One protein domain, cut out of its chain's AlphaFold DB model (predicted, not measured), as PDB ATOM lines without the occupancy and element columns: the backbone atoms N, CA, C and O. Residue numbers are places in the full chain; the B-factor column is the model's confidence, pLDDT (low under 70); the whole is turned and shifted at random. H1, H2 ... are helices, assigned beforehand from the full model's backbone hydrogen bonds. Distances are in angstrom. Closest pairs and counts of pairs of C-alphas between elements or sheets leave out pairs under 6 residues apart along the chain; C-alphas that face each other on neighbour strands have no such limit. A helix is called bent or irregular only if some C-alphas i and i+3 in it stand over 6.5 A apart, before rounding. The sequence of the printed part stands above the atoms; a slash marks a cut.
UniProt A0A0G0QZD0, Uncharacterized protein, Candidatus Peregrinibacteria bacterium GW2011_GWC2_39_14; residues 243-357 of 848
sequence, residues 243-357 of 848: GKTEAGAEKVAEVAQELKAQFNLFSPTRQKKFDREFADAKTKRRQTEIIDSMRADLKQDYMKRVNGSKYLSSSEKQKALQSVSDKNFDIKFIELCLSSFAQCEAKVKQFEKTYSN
ATOM      1  N   GLY A 243     -61.031 -38.356  61.231       44.25
ATOM      2  CA  GLY A 243     -61.269 -39.490  60.348       44.25
ATOM      3  C   GLY A 243     -61.925 -40.606  61.152       44.25
ATOM      4  O   GLY A 243     -61.411 -40.958  62.209       44.25
ATOM      5  N   LYS A 244     -63.078 -41.083  60.667       41.78
ATOM      6  CA  LYS A 244     -63.927 -42.135  61.250       41.78
ATOM      7  C   LYS A 244     -63.113 -43.187  62.022       41.78
ATOM      8  O   LYS A 244     -62.730 -44.209  61.465       41.78
ATOM      9  N   THR A 245     -62.868 -42.942  63.298       50.78
ATOM     10  CA  THR A 245     -62.292 -43.896  64.239       50.78
ATOM     11  C   THR A 245     -63.155 -43.792  65.485       50.78
ATOM     12  O   THR A 245     -63.481 -42.687  65.920       50.78
ATOM     13  N   GLU A 246     -63.600 -44.931  66.016       48.03
ATOM     14  CA  GLU A 246     -64.512 -44.988  67.172       48.03
ATOM     15  C   GLU A 246     -63.972 -44.177  68.365       48.03
ATOM     16  O   GLU A 246     -64.728 -43.458  69.012       48.03
ATOM     17  N   ALA A 247     -62.647 -44.159  68.552       43.31
ATOM     18  CA  ALA A 247     -61.964 -43.400  69.601       43.31
ATOM     19  C   ALA A 247     -62.108 -41.865  69.496       43.31
ATOM     20  O   ALA A 247     -62.053 -41.171  70.512       43.31
ATOM     21  N   GLY A 248     -62.272 -41.315  68.289       45.16
ATOM     22  CA  GLY A 248     -62.499 -39.878  68.098       45.16
ATOM     23  C   GLY A 248     -63.938 -39.469  68.425       45.16
ATOM     24  O   GLY A 248     -64.199 -38.519  69.166       45.16
ATOM     25  N   ALA A 249     -64.897 -40.285  67.977       51.12
ATOM     26  CA  ALA A 249     -66.309 -40.092  68.295       51.12
ATOM     27  C   ALA A 249     -66.585 -40.166  69.810       51.12
ATOM     28  O   ALA A 249     -67.377 -39.371  70.321       51.12
ATOM     29  N   GLU A 250     -65.903 -41.059  70.536       53.66
ATOM     30  CA  GLU A 250     -65.988 -41.151  72.000       53.66
ATOM     31  C   GLU A 250     -65.472 -39.886  72.701       53.66
ATOM     32  O   GLU A 250     -66.157 -39.358  73.577       53.66
ATOM     33  N   LYS A 251     -64.331 -39.326  72.276       55.44
ATOM     34  CA  LYS A 251     -63.785 -38.086  72.861       55.44
ATOM     35  C   LYS A 251     -64.657 -36.863  72.589       55.44
ATOM     36  O   LYS A 251     -64.825 -36.016  73.467       55.44
ATOM     37  N   VAL A 252     -65.235 -36.753  71.392       56.22
ATOM     38  CA  VAL A 252     -66.186 -35.675  71.072       56.22
ATOM     39  C   VAL A 252     -67.451 -35.800  71.928       56.22
ATOM     40  O   VAL A 252     -67.953 -34.792  72.431       56.22
ATOM     41  N   ALA A 253     -67.943 -37.024  72.147       61.12
ATOM     42  CA  ALA A 253     -69.089 -37.280  73.013       61.12
ATOM     43  C   ALA A 253     -68.792 -36.975  74.492       61.12
ATOM     44  O   ALA A 253     -69.629 -36.366  75.158       61.12
ATOM     45  N   GLU A 254     -67.605 -37.329  74.993       69.56
ATOM     46  CA  GLU A 254     -67.157 -37.037  76.361       69.56
ATOM     47  C   GLU A 254     -67.093 -35.524  76.619       69.56
ATOM     48  O   GLU A 254     -67.674 -35.023  77.581       69.56
ATOM     49  N   VAL A 255     -66.494 -34.765  75.698       67.50
ATOM     50  CA  VAL A 255     -66.415 -33.299  75.794       67.50
ATOM     51  C   VAL A 255     -67.798 -32.645  75.704       67.50
ATOM     52  O   VAL A 255     -68.082 -31.691  76.431       67.50
ATOM     53  N   ALA A 256     -68.684 -33.146  74.839       67.94
ATOM     54  CA  ALA A 256     -70.059 -32.657  74.758       67.94
ATOM     55  C   ALA A 256     -70.843 -32.947  76.051       67.94
ATOM     56  O   ALA A 256     -71.626 -32.106  76.501       67.94
ATOM     57  N   GLN A 257     -70.618 -34.105  76.680       77.25
ATOM     58  CA  GLN A 257     -71.189 -34.426  77.988       77.25
ATOM     59  C   GLN A 257     -70.639 -33.519  79.092       77.25
ATOM     60  O   GLN A 257     -71.422 -33.051  79.917       77.25
ATOM     61  N   GLU A 258     -69.343 -33.210  79.086       81.62
ATOM     62  CA  GLU A 258     -68.723 -32.308  80.058       81.62
ATOM     63  C   GLU A 258     -69.275 -30.877  79.943       81.62
ATOM     64  O   GLU A 258     -69.695 -30.285  80.941       81.62
ATOM     65  N   LEU A 259     -69.362 -30.331  78.726       82.00
ATOM     66  CA  LEU A 259     -69.936 -29.001  78.492       82.00
ATOM     67  C   LEU A 259     -71.421 -28.963  78.863       82.00
ATOM     68  O   LEU A 259     -71.875 -28.008  79.493       82.00
ATOM     69  N   LYS A 260     -72.177 -30.021  78.555       83.56
ATOM     70  CA  LYS A 260     -73.575 -30.149  78.981       83.56
ATOM     71  C   LYS A 260     -73.702 -30.244  80.503       83.56
ATOM     72  O   LYS A 260     -74.601 -29.634  81.077       83.56
ATOM     73  N   ALA A 261     -72.798 -30.953  81.178       84.69
ATOM     74  CA  ALA A 261     -72.762 -31.015  82.635       84.69
ATOM     75  C   ALA A 261     -72.493 -29.633  83.245       84.69
ATOM     76  O   ALA A 261     -73.171 -29.260  84.198       84.69
ATOM     77  N   GLN A 262     -71.576 -28.851  82.664       84.25
ATOM     78  CA  GLN A 262     -71.315 -27.469  83.075       84.25
ATOM     79  C   GLN A 262     -72.506 -26.541  82.811       84.25
ATOM     80  O   GLN A 262     -72.862 -25.747  83.680       84.25
ATOM     81  N   PHE A 263     -73.165 -26.665  81.656       86.00
ATOM     82  CA  PHE A 263     -74.393 -25.931  81.340       86.00
ATOM     83  C   PHE A 263     -75.502 -26.223  82.366       86.00
ATOM     84  O   PHE A 263     -76.174 -25.314  82.858       86.00
ATOM     85  N   ASN A 264     -75.613 -27.481  82.797       85.69
ATOM     86  CA  ASN A 264     -76.570 -27.909  83.813       85.69
ATOM     87  C   ASN A 264     -76.264 -27.385  85.231       85.69
ATOM     88  O   ASN A 264     -77.116 -27.504  86.112       85.69
ATOM     89  N   LEU A 265     -75.080 -26.807  85.484       86.00
ATOM     90  CA  LEU A 265     -74.763 -26.169  86.771       86.00
ATOM     91  C   LEU A 265     -75.472 -24.820  86.944       86.00
ATOM     92  O   LEU A 265     -75.654 -24.377  88.079       86.00
ATOM     93  N   PHE A 266     -75.857 -24.161  85.848       86.38
ATOM     94  CA  PHE A 266     -76.569 -22.885  85.891       86.38
ATOM     95  C   PHE A 266     -78.035 -23.073  86.284       86.38
ATOM     96  O   PHE A 266     -78.609 -24.144  86.113       86.38
ATOM     97  N   SER A 267     -78.680 -22.017  86.781       83.75
ATOM     98  CA  SER A 267     -80.110 -22.067  87.098       83.75
ATOM     99  C   SER A 267     -80.977 -22.291  85.842       83.75
ATOM    100  O   SER A 267     -80.650 -21.756  84.778       83.75
ATOM    101  N   PRO A 268     -82.140 -22.977  85.942       83.75
ATOM    102  CA  PRO A 268     -83.040 -23.199  84.801       83.75
ATOM    103  C   PRO A 268     -83.464 -21.908  84.086       83.75
ATOM    104  O   PRO A 268     -83.705 -21.890  82.884       83.75
ATOM    105  N   THR A 269     -83.545 -20.797  84.822       81.81
ATOM    106  CA  THR A 269     -83.874 -19.480  84.265       81.81
ATOM    107  C   THR A 269     -82.770 -18.952  83.348       81.81
ATOM    108  O   THR A 269     -83.080 -18.379  82.305       81.81
ATOM    109  N   ARG A 270     -81.491 -19.141  83.709       84.25
ATOM    110  CA  ARG A 270     -80.358 -18.782  82.839       84.25
ATOM    111  C   ARG A 270     -80.201 -19.766  81.695       84.25
ATOM    112  O   ARG A 270     -79.981 -19.310  80.581       84.25
ATOM    113  N   GLN A 271     -80.371 -21.063  81.955       85.94
ATOM    114  CA  GLN A 271     -80.372 -22.089  80.910       85.94
ATOM    115  C   GLN A 271     -81.363 -21.711  79.810       85.94
ATOM    116  O   GLN A 271     -80.943 -21.502  78.686       85.94
ATOM    117  N   LYS A 272     -82.623 -21.392  80.140       85.19
ATOM    118  CA  LYS A 272     -83.634 -20.955  79.155       85.19
ATOM    119  C   LYS A 272     -83.235 -19.771  78.272       85.19
ATOM    120  O   LYS A 272     -83.724 -19.675  77.150       85.19
ATOM    121  N   LYS A 273     -82.389 -18.855  78.760       82.69
ATOM    122  CA  LYS A 273     -81.903 -17.709  77.970       82.69
ATOM    123  C   LYS A 273     -80.960 -18.161  76.851       82.69
ATOM    124  O   LYS A 273     -80.949 -17.536  75.799       82.69
ATOM    125  N   PHE A 274     -80.225 -19.249  77.075       82.31
ATOM    126  CA  PHE A 274     -79.206 -19.777  76.170       82.31
ATOM    127  C   PHE A 274     -79.521 -21.190  75.649       82.31
ATOM    128  O   PHE A 274     -78.772 -21.693  74.827       82.31
ATOM    129  N   ASP A 275     -80.628 -21.820  76.060       76.94
ATOM    130  CA  ASP A 275     -80.980 -23.219  75.755       76.94
ATOM    131  C   ASP A 275     -81.013 -23.469  74.253       76.94
ATOM    132  O   ASP A 275     -80.471 -24.455  73.763       76.94
ATOM    133  N   ARG A 276     -81.629 -22.545  73.514       77.62
ATOM    134  CA  ARG A 276     -81.719 -22.632  72.059       77.62
ATOM    135  C   ARG A 276     -80.352 -22.443  71.406       77.62
ATOM    136  O   ARG A 276     -79.985 -23.229  70.549       77.62
ATOM    137  N   GLU A 277     -79.581 -21.454  71.852       79.44
ATOM    138  CA  GLU A 277     -78.237 -21.189  71.324       79.44
ATOM    139  C   GLU A 277     -77.262 -22.334  71.629       79.44
ATOM    140  O   GLU A 277     -76.442 -22.679  70.786       79.44
ATOM    141  N   PHE A 278     -77.372 -22.950  72.809       80.81
ATOM    142  CA  PHE A 278     -76.537 -24.066  73.245       80.81
ATOM    143  C   PHE A 278     -76.920 -25.373  72.541       80.81
ATOM    144  O   PHE A 278     -76.036 -26.135  72.155       80.81
ATOM    145  N   ALA A 279     -78.217 -25.620  72.327       75.00
ATOM    146  CA  ALA A 279     -78.702 -26.766  71.556       75.00
ATOM    147  C   ALA A 279     -78.386 -26.645  70.056       75.00
ATOM    148  O   ALA A 279     -78.049 -27.642  69.419       75.00
ATOM    149  N   ASP A 280     -78.459 -25.431  69.502       72.12
ATOM    150  CA  ASP A 280     -78.136 -25.149  68.099       72.12
ATOM    151  C   ASP A 280     -76.611 -25.075  67.861       72.12
ATOM    152  O   ASP A 280     -76.149 -25.213  66.725       72.12
ATOM    153  N   ALA A 281     -75.804 -24.898  68.915       69.94
ATOM    154  CA  ALA A 281     -74.345 -24.906  68.844       69.94
ATOM    155  C   ALA A 281     -73.811 -26.327  68.613       69.94
ATOM    156  O   ALA A 281     -73.715 -27.143  69.529       69.94
ATOM    157  N   LYS A 282     -73.401 -26.602  67.372       64.38
ATOM    158  CA  LYS A 282     -72.869 -27.912  66.959       64.38
ATOM    159  C   LYS A 282     -71.359 -28.067  67.129       64.38
ATOM    160  O   LYS A 282     -70.835 -29.158  66.937       64.38
ATOM    161  N   THR A 283     -70.657 -26.995  67.493       61.59
ATOM    162  CA  THR A 283     -69.207 -27.018  67.716       61.59
ATOM    163  C   THR A 283     -68.869 -26.821  69.186       61.59
ATOM    164  O   THR A 283     -69.493 -26.014  69.883       61.59
ATOM    165  N   LYS A 284     -67.805 -27.499  69.639       71.00
ATOM    166  CA  LYS A 284     -67.227 -27.325  70.980       71.00
ATOM    167  C   LYS A 284     -66.968 -25.852  71.283       71.00
ATOM    168  O   LYS A 284     -67.375 -25.354  72.326       71.00
ATOM    169  N   ARG A 285     -66.333 -25.146  70.341       69.81
ATOM    170  CA  ARG A 285     -65.991 -23.726  70.479       69.81
ATOM    171  C   ARG A 285     -67.220 -22.880  70.794       69.81
ATOM    172  O   ARG A 285     -67.185 -22.100  71.740       69.81
ATOM    173  N   ARG A 286     -68.312 -23.064  70.047       72.56
ATOM    174  CA  ARG A 286     -69.522 -22.267  70.246       72.56
ATOM    175  C   ARG A 286     -70.200 -22.574  71.580       72.56
ATOM    176  O   ARG A 286     -70.633 -21.653  72.263       72.56
ATOM    177  N   GLN A 287     -70.232 -23.840  71.990       77.25
ATOM    178  CA  GLN A 287     -70.740 -24.237  73.307       77.25
ATOM    179  C   GLN A 287     -69.894 -23.659  74.455       77.25
ATOM    180  O   GLN A 287     -70.450 -23.200  75.451       77.25
ATOM    181  N   THR A 288     -68.563 -23.619  74.313       78.75
ATOM    182  CA  THR A 288     -67.661 -22.987  75.291       78.75
ATOM    183  C   THR A 288     -67.875 -21.474  75.373       78.75
ATOM    184  O   THR A 288     -68.026 -20.955  76.473       78.75
ATOM    185  N   GLU A 289     -67.985 -20.777  74.235       80.62
ATOM    186  CA  GLU A 289     -68.279 -19.333  74.193       80.62
ATOM    187  C   GLU A 289     -69.596 -18.994  74.915       80.62
ATOM    188  O   GLU A 289     -69.667 -18.011  75.654       80.62
ATOM    189  N   ILE A 290     -70.629 -19.830  74.753       83.12
ATOM    190  CA  ILE A 290     -71.914 -19.666  75.449       83.12
ATOM    191  C   ILE A 290     -71.742 -19.849  76.960       83.12
ATOM    192  O   ILE A 290     -72.209 -19.009  77.729       83.12
ATOM    193  N   ILE A 291     -71.047 -20.902  77.404       86.12
ATOM    194  CA  ILE A 291     -70.791 -21.137  78.834       86.12
ATOM    195  C   ILE A 291     -69.997 -19.977  79.442       86.12
ATOM    196  O   ILE A 291     -70.357 -19.498  80.516       86.12
ATOM    197  N   ASP A 292     -68.964 -19.480  78.766       84.75
ATOM    198  CA  ASP A 292     -68.170 -18.348  79.250       84.75
ATOM    199  C   ASP A 292     -68.991 -17.054  79.300       84.75
ATOM    200  O   ASP A 292     -68.909 -16.310  80.283       84.75
ATOM    201  N   SER A 293     -69.872 -16.823  78.322       85.00
ATOM    202  CA  SER A 293     -70.843 -15.725  78.375       85.00
ATOM    203  C   SER A 293     -71.799 -15.872  79.563       85.00
ATOM    204  O   SER A 293     -72.077 -14.891  80.251       85.00
ATOM    205  N   MET A 294     -72.282 -17.084  79.855       87.38
ATOM    206  CA  MET A 294     -73.135 -17.348  81.020       87.38
ATOM    207  C   MET A 294     -72.389 -17.123  82.339       87.38
ATOM    208  O   MET A 294     -72.966 -16.569  83.280       87.38
ATOM    209  N   ARG A 295     -71.106 -17.508  82.423       87.75
ATOM    210  CA  ARG A 295     -70.240 -17.233  83.584       87.75
ATOM    211  C   ARG A 295     -70.051 -15.734  83.782       87.75
ATOM    212  O   ARG A 295     -70.184 -15.259  84.909       87.75
ATOM    213  N   ALA A 296     -69.789 -14.989  82.710       86.06
ATOM    214  CA  ALA A 296     -69.639 -13.539  82.756       86.06
ATOM    215  C   ALA A 296     -70.931 -12.846  83.225       86.06
ATOM    216  O   ALA A 296     -70.881 -12.036  84.155       86.06
ATOM    217  N   ASP A 297     -72.084 -13.231  82.668       86.00
ATOM    218  CA  ASP A 297     -73.407 -12.746  83.088       86.00
ATOM    219  C   ASP A 297     -73.657 -13.038  84.582       86.00
ATOM    220  O   ASP A 297     -74.075 -12.160  85.343       86.00
ATOM    221  N   LEU A 298     -73.377 -14.268  85.031       87.69
ATOM    222  CA  LEU A 298     -73.550 -14.690  86.426       87.69
ATOM    223  C   LEU A 298     -72.640 -13.901  87.381       87.69
ATOM    224  O   LEU A 298     -73.095 -13.416  88.421       87.69
ATOM    225  N   LYS A 299     -71.369 -13.725  87.006       87.00
ATOM    226  CA  LYS A 299     -70.374 -12.925  87.730       87.00
ATOM    227  C   LYS A 299     -70.837 -11.481  87.871       87.00
ATOM    228  O   LYS A 299     -70.828 -10.937  88.975       87.00
ATOM    229  N   GLN A 300     -71.279 -10.863  86.778       87.69
ATOM    230  CA  GLN A 300     -71.748  -9.483  86.780       87.69
ATOM    231  C   GLN A 300     -72.978  -9.303  87.679       87.69
ATOM    232  O   GLN A 300     -73.019  -8.360  88.474       87.69
ATOM    233  N   ASP A 301     -73.948 -10.214  87.602       86.44
ATOM    234  CA  ASP A 301     -75.148 -10.168  88.440       86.44
ATOM    235  C   ASP A 301     -74.820 -10.299  89.926       86.44
ATOM    236  O   ASP A 301     -75.328  -9.523  90.744       86.44
ATOM    237  N   TYR A 302     -73.943 -11.239  90.284       87.12
ATOM    238  CA  TYR A 302     -73.506 -11.422  91.663       87.12
ATOM    239  C   TYR A 302     -72.744 -10.202  92.185       87.12
ATOM    240  O   TYR A 302     -73.104  -9.662  93.233       87.12
ATOM    241  N   MET A 303     -71.774  -9.684  91.424       86.06
ATOM    242  CA  MET A 303     -71.042  -8.466  91.796       86.06
ATOM    243  C   MET A 303     -71.983  -7.274  91.982       86.06
ATOM    244  O   MET A 303     -71.859  -6.528  92.954       86.06
ATOM    245  N   LYS A 304     -72.958  -7.101  91.084       87.81
ATOM    246  CA  LYS A 304     -73.964  -6.040  91.185       87.81
ATOM    247  C   LYS A 304     -74.805  -6.183  92.454       87.81
ATOM    248  O   LYS A 304     -75.066  -5.176  93.112       87.81
ATOM    249  N   ARG A 305     -75.200  -7.408  92.824       84.44
ATOM    250  CA  ARG A 305     -75.971  -7.682  94.050       84.44
ATOM    251  C   ARG A 305     -75.157  -7.399  95.312       84.44
ATOM    252  O   ARG A 305     -75.639  -6.692  96.192       84.44
ATOM    253  N   VAL A 306     -73.919  -7.890  95.379       84.06
ATOM    254  CA  VAL A 306     -73.020  -7.701  96.531       84.06
ATOM    255  C   VAL A 306     -72.681  -6.221  96.719       84.06
ATOM    256  O   VAL A 306     -72.844  -5.686  97.816       84.06
ATOM    257  N   ASN A 307     -72.295  -5.524  95.647       83.31
ATOM    258  CA  ASN A 307     -71.979  -4.095  95.710       83.31
ATOM    259  C   ASN A 307     -73.203  -3.246  96.065       83.31
ATOM    260  O   ASN A 307     -73.100  -2.338  96.894       83.31
ATOM    261  N   GLY A 308     -74.360  -3.576  95.483       79.81
ATOM    262  CA  GLY A 308     -75.635  -2.912  95.748       79.81
ATOM    263  C   GLY A 308     -76.249  -3.237  97.113       79.81
ATOM    264  O   GLY A 308     -77.185  -2.550  97.528       79.81
ATOM    265  N   SER A 309     -75.740  -4.245  97.829       73.69
ATOM    266  CA  SER A 309     -76.244  -4.610  99.151       73.69
ATOM    267  C   SER A 309     -75.967  -3.500 100.164       73.69
ATOM    268  O   SER A 309     -74.831  -3.054 100.333       73.69
ATOM    269  N   LYS A 310     -77.012  -3.074 100.873       69.88
ATOM    270  CA  LYS A 310     -76.908  -2.142 102.007       69.88
ATOM    271  C   LYS A 310     -76.596  -2.848 103.329       69.88
ATOM    272  O   LYS A 310     -76.361  -2.177 104.322       69.88
ATOM    273  N   TYR A 311     -76.613  -4.181 103.328       67.88
ATOM    274  CA  TYR A 311     -76.511  -5.015 104.529       67.88
ATOM    275  C   TYR A 311     -75.122  -5.620 104.733       67.88
ATOM    276  O   TYR A 311     -74.879  -6.233 105.762       67.88
ATOM    277  N   LEU A 312     -74.225  -5.478 103.753       68.25
ATOM    278  CA  LEU A 312     -72.841  -5.927 103.864       68.25
ATOM    279  C   LEU A 312     -71.932  -4.734 104.147       68.25
ATOM    280  O   LEU A 312     -72.011  -3.716 103.449       68.25
ATOM    281  N   SER A 313     -71.029  -4.878 105.114       73.19
ATOM    282  CA  SER A 313     -69.933  -3.931 105.324       73.19
ATOM    283  C   SER A 313     -68.951  -3.949 104.148       73.19
ATOM    284  O   SER A 313     -68.889  -4.906 103.374       73.19
ATOM    285  N   SER A 314     -68.126  -2.907 104.013       75.38
ATOM    286  CA  SER A 314     -67.110  -2.839 102.950       75.38
ATOM    287  C   SER A 314     -66.136  -4.026 102.982       75.38
ATOM    288  O   SER A 314     -65.783  -4.554 101.930       75.38
ATOM    289  N   SER A 315     -65.761  -4.493 104.179       73.75
ATOM    290  CA  SER A 315     -64.887  -5.661 104.368       73.75
ATOM    291  C   SER A 315     -65.564  -6.966 103.928       73.75
ATOM    292  O   SER A 315     -64.965  -7.779 103.224       73.75
ATOM    293  N   GLU A 316     -66.841  -7.154 104.266       73.88
ATOM    294  CA  GLU A 316     -67.610  -8.338 103.856       73.88
ATOM    295  C   GLU A 316     -67.896  -8.352 102.358       73.88
ATOM    296  O   GLU A 316     -67.805  -9.408 101.735       73.88
ATOM    297  N   LYS A 317     -68.169  -7.187 101.752       81.44
ATOM    298  CA  LYS A 317     -68.267  -7.058 100.291       81.44
ATOM    299  C   LYS A 317     -66.971  -7.500  99.626       81.44
ATOM    300  O   LYS A 317     -67.012  -8.283  98.687       81.44
ATOM    301  N   GLN A 318     -65.824  -7.055 100.132       81.44
ATOM    302  CA  GLN A 318     -64.526  -7.412  99.564       81.44
ATOM    303  C   GLN A 318     -64.235  -8.919  99.677       81.44
ATOM    304  O   GLN A 318     -63.802  -9.525  98.698       81.44
ATOM    305  N   LYS A 319     -64.552  -9.546 100.821       79.44
ATOM    306  CA  LYS A 319     -64.455 -11.007 101.002       79.44
ATOM    307  C   LYS A 319     -65.406 -11.775 100.079       79.44
ATOM    308  O   LYS A 319     -64.998 -12.748  99.455       79.44
ATOM    309  N   ALA A 320     -66.653 -11.322  99.952       78.12
ATOM    310  CA  ALA A 320     -67.640 -11.931  99.064       78.12
ATOM    311  C   ALA A 320     -67.273 -11.775  97.580       78.12
ATOM    312  O   ALA A 320     -67.622 -12.623  96.775       78.12
ATOM    313  N   LEU A 321     -66.552 -10.721  97.195       82.12
ATOM    314  CA  LEU A 321     -66.090 -10.537  95.815       82.12
ATOM    315  C   LEU A 321     -64.828 -11.355  95.489       82.12
ATOM    316  O   LEU A 321     -64.601 -11.678  94.323       82.12
ATOM    317  N   GLN A 322     -64.026 -11.748  96.488       78.94
ATOM    318  CA  GLN A 322     -62.859 -12.620  96.280       78.94
ATOM    319  C   GLN A 322     -63.235 -14.022  95.772       78.94
ATOM    320  O   GLN A 322     -62.477 -14.609  94.993       78.94
ATOM    321  N   SER A 323     -64.411 -14.541  96.146       66.94
ATOM    322  CA  SER A 323     -64.923 -15.841  95.679       66.94
ATOM    323  C   SER A 323     -65.351 -15.846  94.206       66.94
ATOM    324  O   SER A 323     -65.648 -16.900  93.660       66.94
ATOM    325  N   VAL A 324     -65.344 -14.688  93.540       71.88
ATOM    326  CA  VAL A 324     -65.746 -14.520  92.132       71.88
ATOM    327  C   VAL A 324     -64.539 -14.276  91.213       71.88
ATOM    328  O   VAL A 324     -64.693 -13.934  90.038       71.88
ATOM    329  N   SER A 325     -63.321 -14.403  91.745       72.31
ATOM    330  CA  SER A 325     -62.094 -14.367  90.946       72.31
ATOM    331  C   SER A 325     -62.015 -15.582  90.016       72.31
ATOM    332  O   SER A 325     -62.516 -16.654  90.351       72.31
ATOM    333  N   ASP A 326     -61.364 -15.435  88.858       63.34
ATOM    334  CA  ASP A 326     -61.351 -16.477  87.812       63.34
ATOM    335  C   ASP A 326     -60.733 -17.803  88.287       63.34
ATOM    336  O   ASP A 326     -61.032 -18.858  87.742       63.34
ATOM    337  N   LYS A 327     -59.921 -17.770  89.353       63.03
ATOM    338  CA  LYS A 327     -59.321 -18.960  89.973       63.03
ATOM    339  C   LYS A 327     -60.279 -19.751  90.878       63.03
ATOM    340  O   LYS A 327     -60.016 -20.922  91.116       63.03
ATOM    341  N   ASN A 328     -61.361 -19.137  91.368       64.88
ATOM    342  CA  ASN A 328     -62.256 -19.702  92.391       64.88
ATOM    343  C   ASN A 328     -63.746 -19.666  91.985       64.88
ATOM    344  O   ASN A 328     -64.618 -19.789  92.843       64.88
ATOM    345  N   PHE A 329     -64.056 -19.454  90.702       77.69
ATOM    346  CA  PHE A 329     -65.428 -19.250  90.235       77.69
ATOM    347  C   PHE A 329     -66.241 -20.558  90.225       77.69
ATOM    348  O   PHE A 329     -66.170 -21.342  89.280       77.69
ATOM    349  N   ASP A 330     -67.052 -20.774  91.263       82.06
ATOM    350  CA  ASP A 330     -67.999 -21.893  91.354       82.06
ATOM    351  C   ASP A 330     -69.420 -21.448  90.960       82.06
ATOM    352  O   ASP A 330     -70.093 -20.706  91.683       82.06
ATOM    353  N   ILE A 331     -69.891 -21.937  89.805       84.31
ATOM    354  CA  ILE A 331     -71.221 -21.634  89.248       84.31
ATOM    355  C   ILE A 331     -72.339 -22.001  90.233       84.31
ATOM    356  O   ILE A 331     -73.248 -21.197  90.455       84.31
ATOM    357  N   LYS A 332     -72.278 -23.196  90.839       82.19
ATOM    358  CA  LYS A 332     -73.332 -23.697  91.737       82.19
ATOM    359  C   LYS A 332     -73.416 -22.851  92.995       82.19
ATOM    360  O   LYS A 332     -74.511 -22.470  93.411       82.19
ATOM    361  N   PHE A 333     -72.265 -22.545  93.587       81.75
ATOM    362  CA  PHE A 333     -72.199 -21.717  94.783       81.75
ATOM    363  C   PHE A 333     -72.752 -20.310  94.526       81.75
ATOM    364  O   PHE A 333     -73.579 -19.817  95.293       81.75
ATOM    365  N   ILE A 334     -72.362 -19.672  93.419       83.12
ATOM    366  CA  ILE A 334     -72.784 -18.300  93.108       83.12
ATOM    367  C   ILE A 334     -74.286 -18.225  92.795       83.12
ATOM    368  O   ILE A 334     -74.961 -17.313  93.283       83.12
ATOM    369  N   GLU A 335     -74.836 -19.184  92.044       84.19
ATOM    370  CA  GLU A 335     -76.286 -19.285  91.813       84.19
ATOM    371  C   GLU A 335     -77.053 -19.478  93.133       84.19
ATOM    372  O   GLU A 335     -78.061 -18.804  93.384       84.19
ATOM    373  N   LEU A 336     -76.544 -20.329  94.034       81.56
ATOM    374  CA  LEU A 336     -77.121 -20.513  95.366       81.56
ATOM    375  C   LEU A 336     -77.105 -19.203  96.167       81.56
ATOM    376  O   LEU A 336     -78.122 -18.825  96.758       81.56
ATOM    377  N   CYS A 337     -75.996 -18.463  96.149       78.69
ATOM    378  CA  CYS A 337     -75.915 -17.172  96.822       78.69
ATOM    379  C   CYS A 337     -76.893 -16.145  96.232       78.69
ATOM    380  O   CYS A 337     -77.588 -15.475  96.993       78.69
ATOM    381  N   LEU A 338     -76.995 -16.025  94.903       81.88
ATOM    382  CA  LEU A 338     -77.948 -15.118  94.249       81.88
ATOM    383  C   LEU A 338     -79.397 -15.438  94.620       81.88
ATOM    384  O   LEU A 338     -80.170 -14.526  94.931       81.88
ATOM    385  N   SER A 339     -79.762 -16.722  94.620       77.25
ATOM    386  CA  SER A 339     -81.101 -17.158  95.024       77.25
ATOM    387  C   SER A 339     -81.389 -16.824  96.493       77.25
ATOM    388  O   SER A 339     -82.451 -16.282  96.807       77.25
ATOM    389  N   SER A 340     -80.407 -17.024  97.377       76.31
ATOM    390  CA  SER A 340     -80.504 -16.682  98.800       76.31
ATOM    391  C   SER A 340     -80.653 -15.171  99.015       76.31
ATOM    392  O   SER A 340     -81.528 -14.741  99.766       76.31
ATOM    393  N   PHE A 341     -79.886 -14.343  98.293       75.25
ATOM    394  CA  PHE A 341     -80.039 -12.883  98.308       75.25
ATOM    395  C   PHE A 341     -81.446 -12.452  97.896       75.25
ATOM    396  O   PHE A 341     -82.066 -11.631  98.573       75.25
ATOM    397  N   ALA A 342     -81.971 -13.016  96.804       73.56
ATOM    398  CA  ALA A 342     -83.306 -12.689  96.316       73.56
ATOM    399  C   ALA A 342     -84.400 -13.058  97.333       73.56
ATOM    400  O   ALA A 342     -85.328 -12.275  97.548       73.56
ATOM    401  N   GLN A 343     -84.279 -14.215  97.994       74.81
ATOM    402  CA  GLN A 343     -85.203 -14.633  99.049       74.81
ATOM    403  C   GLN A 343     -85.133 -13.713 100.271       74.81
ATOM    404  O   GLN A 343     -86.175 -13.288 100.774       74.81
ATOM    405  N   CYS A 344     -83.931 -13.360 100.727       68.75
ATOM    406  CA  CYS A 344     -83.745 -12.438 101.844       68.75
ATOM    407  C   CYS A 344     -84.315 -11.048 101.528       68.75
ATOM    408  O   CYS A 344     -85.070 -10.505 102.331       68.75
ATOM    409  N   GLU A 345     -84.059 -10.496 100.338       72.56
ATOM    410  CA  GLU A 345     -84.653  -9.225  99.906       72.56
ATOM    411  C   GLU A 345     -86.186  -9.283  99.842       72.56
ATOM    412  O   GLU A 345     -86.859  -8.322 100.219       72.56
ATOM    413  N   ALA A 346     -86.759 -10.392  99.364       73.81
ATOM    414  CA  ALA A 346     -88.207 -10.574  99.322       73.81
ATOM    415  C   ALA A 346     -88.811 -10.605 100.734       73.81
ATOM    416  O   ALA A 346     -89.816  -9.933 100.979       73.81
ATOM    417  N   LYS A 347     -88.169 -11.317 101.671       69.94
ATOM    418  CA  LYS A 347     -88.570 -11.357 103.086       69.94
ATOM    419  C   LYS A 347     -88.471  -9.981 103.739       69.94
ATOM    420  O   LYS A 347     -89.436  -9.539 104.357       69.94
ATOM    421  N   VAL A 348     -87.370  -9.254 103.533       69.69
ATOM    422  CA  VAL A 348     -87.209  -7.889 104.058       69.69
ATOM    423  C   VAL A 348     -88.276  -6.955 103.489       69.69
ATOM    424  O   VAL A 348     -88.948  -6.278 104.259       69.69
ATOM    425  N   LYS A 349     -88.548  -6.981 102.179       75.31
ATOM    426  CA  LYS A 349     -89.642  -6.195 101.575       75.31
ATOM    427  C   LYS A 349     -91.013  -6.551 102.147       75.31
ATOM    428  O   LYS A 349     -91.875  -5.684 102.289       75.31
ATOM    429  N   GLN A 350     -91.246  -7.824 102.455       76.00
ATOM    430  CA  GLN A 350     -92.480  -8.263 103.098       76.00
ATOM    431  C   GLN A 350     -92.589  -7.714 104.525       76.00
ATOM    432  O   GLN A 350     -93.674  -7.272 104.920       76.00
ATOM    433  N   PHE A 351     -91.482  -7.685 105.271       73.25
ATOM    434  CA  PHE A 351     -91.421  -7.042 106.579       73.25
ATOM    435  C   PHE A 351     -91.684  -5.537 106.467       73.25
ATOM    436  O   PHE A 351     -92.636  -5.045 107.066       73.25
ATOM    437  N   GLU A 352     -90.963  -4.825 105.602       74.56
ATOM    438  CA  GLU A 352     -91.156  -3.389 105.351       74.56
ATOM    439  C   GLU A 352     -92.607  -3.053 105.000       74.56
ATOM    440  O   GLU A 352     -93.177  -2.104 105.536       74.56
ATOM    441  N   LYS A 353     -93.243  -3.854 104.137       80.75
ATOM    442  CA  LYS A 353     -94.648  -3.674 103.756       80.75
ATOM    443  C   LYS A 353     -95.597  -3.886 104.935       80.75
ATOM    444  O   LYS A 353     -96.572  -3.151 105.072       80.75
ATOM    445  N   THR A 354     -95.349  -4.901 105.758       74.62
ATOM    446  CA  THR A 354     -96.195  -5.211 106.918       74.62
ATOM    447  C   THR A 354     -96.083  -4.111 107.970       74.62
ATOM    448  O   THR A 354     -97.110  -3.616 108.431       74.62
ATOM    449  N   TYR A 355     -94.862  -3.662 108.263       78.12
ATOM    450  CA  TYR A 355     -94.600  -2.548 109.168       78.12
ATOM    451  C   TYR A 355     -95.196  -1.231 108.639       78.12
ATOM    452  O   TYR A 355     -95.961  -0.579 109.344       78.12
ATOM    453  N   SER A 356     -94.976  -0.891 107.362       78.00
ATOM    454  CA  SER A 356     -95.483   0.349 106.738       78.00
ATOM    455  C   SER A 356     -97.012   0.438 106.668       78.00
ATOM    456  O   SER A 356     -97.565   1.535 106.625       78.00
ATOM    457  N   ASN A 357     -97.708  -0.702 106.651       80.56
ATOM    458  CA  ASN A 357     -99.173  -0.755 106.682       80.56
ATOM    459  C   ASN A 357     -99.754  -0.654 108.103       80.56
ATOM    460  O   ASN A 357    -100.973  -0.534 108.250       80.56
TER     461      ASN A 357
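AT A GLANCE: This is residues 243 to 357 of the 848 residues of an uncharacterized protein of Candidatus Peregrinibacteria bacterium GW2011_GWC2_39_14 (UniProt A0A0G0QZD0). Helix H3 runs through the middle of a loose, elongated assembly, with H1 and H2 packed beside its earlier part and H4 and H5 beside its later part. The ends stick out in nearly opposite directions: residues 243 to 251, of which 246 to 251 belong to H1, and residues 346 to 357, of which 346 to 356 belong to H5, make much of the length. The printed part has 115 residues with five named helices, in the order H1, H2, H3, H4, H5, and no named strand; its class is all helix. It is loose, with a radius of gyration of the C-alphas of 18.8 A, and spans 69 by 31 by 15 A.

HOW THE PARTS SIT: H1, residues 246 to 263, touches H3, residues 284 to 308, with residues 255 to 263 alone, the same way at a shallow tilt of 16 degrees; the closest C-alphas, of Phe 263 and Ile 291, are 6.5 A apart. H2, residues 268 to 280, is close to H1 but not clearly touching, with the closest C-alphas, of Phe 263 and Gln 271, 7.1 A apart. H2 and H3 form a helical hairpin at a shallow tilt of 21 degrees, with the closest C-alphas, of Phe 278 and Gln 287, 5.8 A apart. H3 is the hub, touching four helices, and the packing is mostly aligned, with the touching helices at shallow tilts. H4, residues 314 to 322, forms a second helical hairpin with H3, at 9 degrees; the closest C-alphas, of Val 306 and Lys 317, are 6.1 A apart. H5, residues 331 to 356, touches H3 with residues 331 to 341 alone, the same way at a shallow tilt of 34 degrees, only just short of steep; the closest C-alphas, of Tyr 302 and Leu 338, are 6.3 A apart. H1 and H5 are only just apart, at 8.5 A, and H4 and H5 are apart. In H1, H3, H4 and H5 every O i to N i+4 pair is within hydrogen-bond range; in H2 it is 5 of 9.

IN THESE COORDINATES: H1 begins at C-alpha 246, (-64.512, -44.988, 67.172), and is 25.7 A long from first to last C-alpha. H2, 17.5 A, is irregular: C-alphas 273 and 276 are 7.7 A apart. H3 is 35.8 A long and begins at C-alpha 284, (-67.227, -27.325, 70.980). H4 is 12.6 A long. H5, 37.1 A, ends at C-alpha 356, (-95.483, 0.349, 106.738).

THE WHOLE: The two C-alphas farthest apart, of Gly 243 and Asn 357, are 71.3 A apart. The printed part has no cut. The link from H4 to H5 is short; the other three are tight. Mean pLDDT of the printed part is 75.6, with 28 residues under 70, among them 243 to 256.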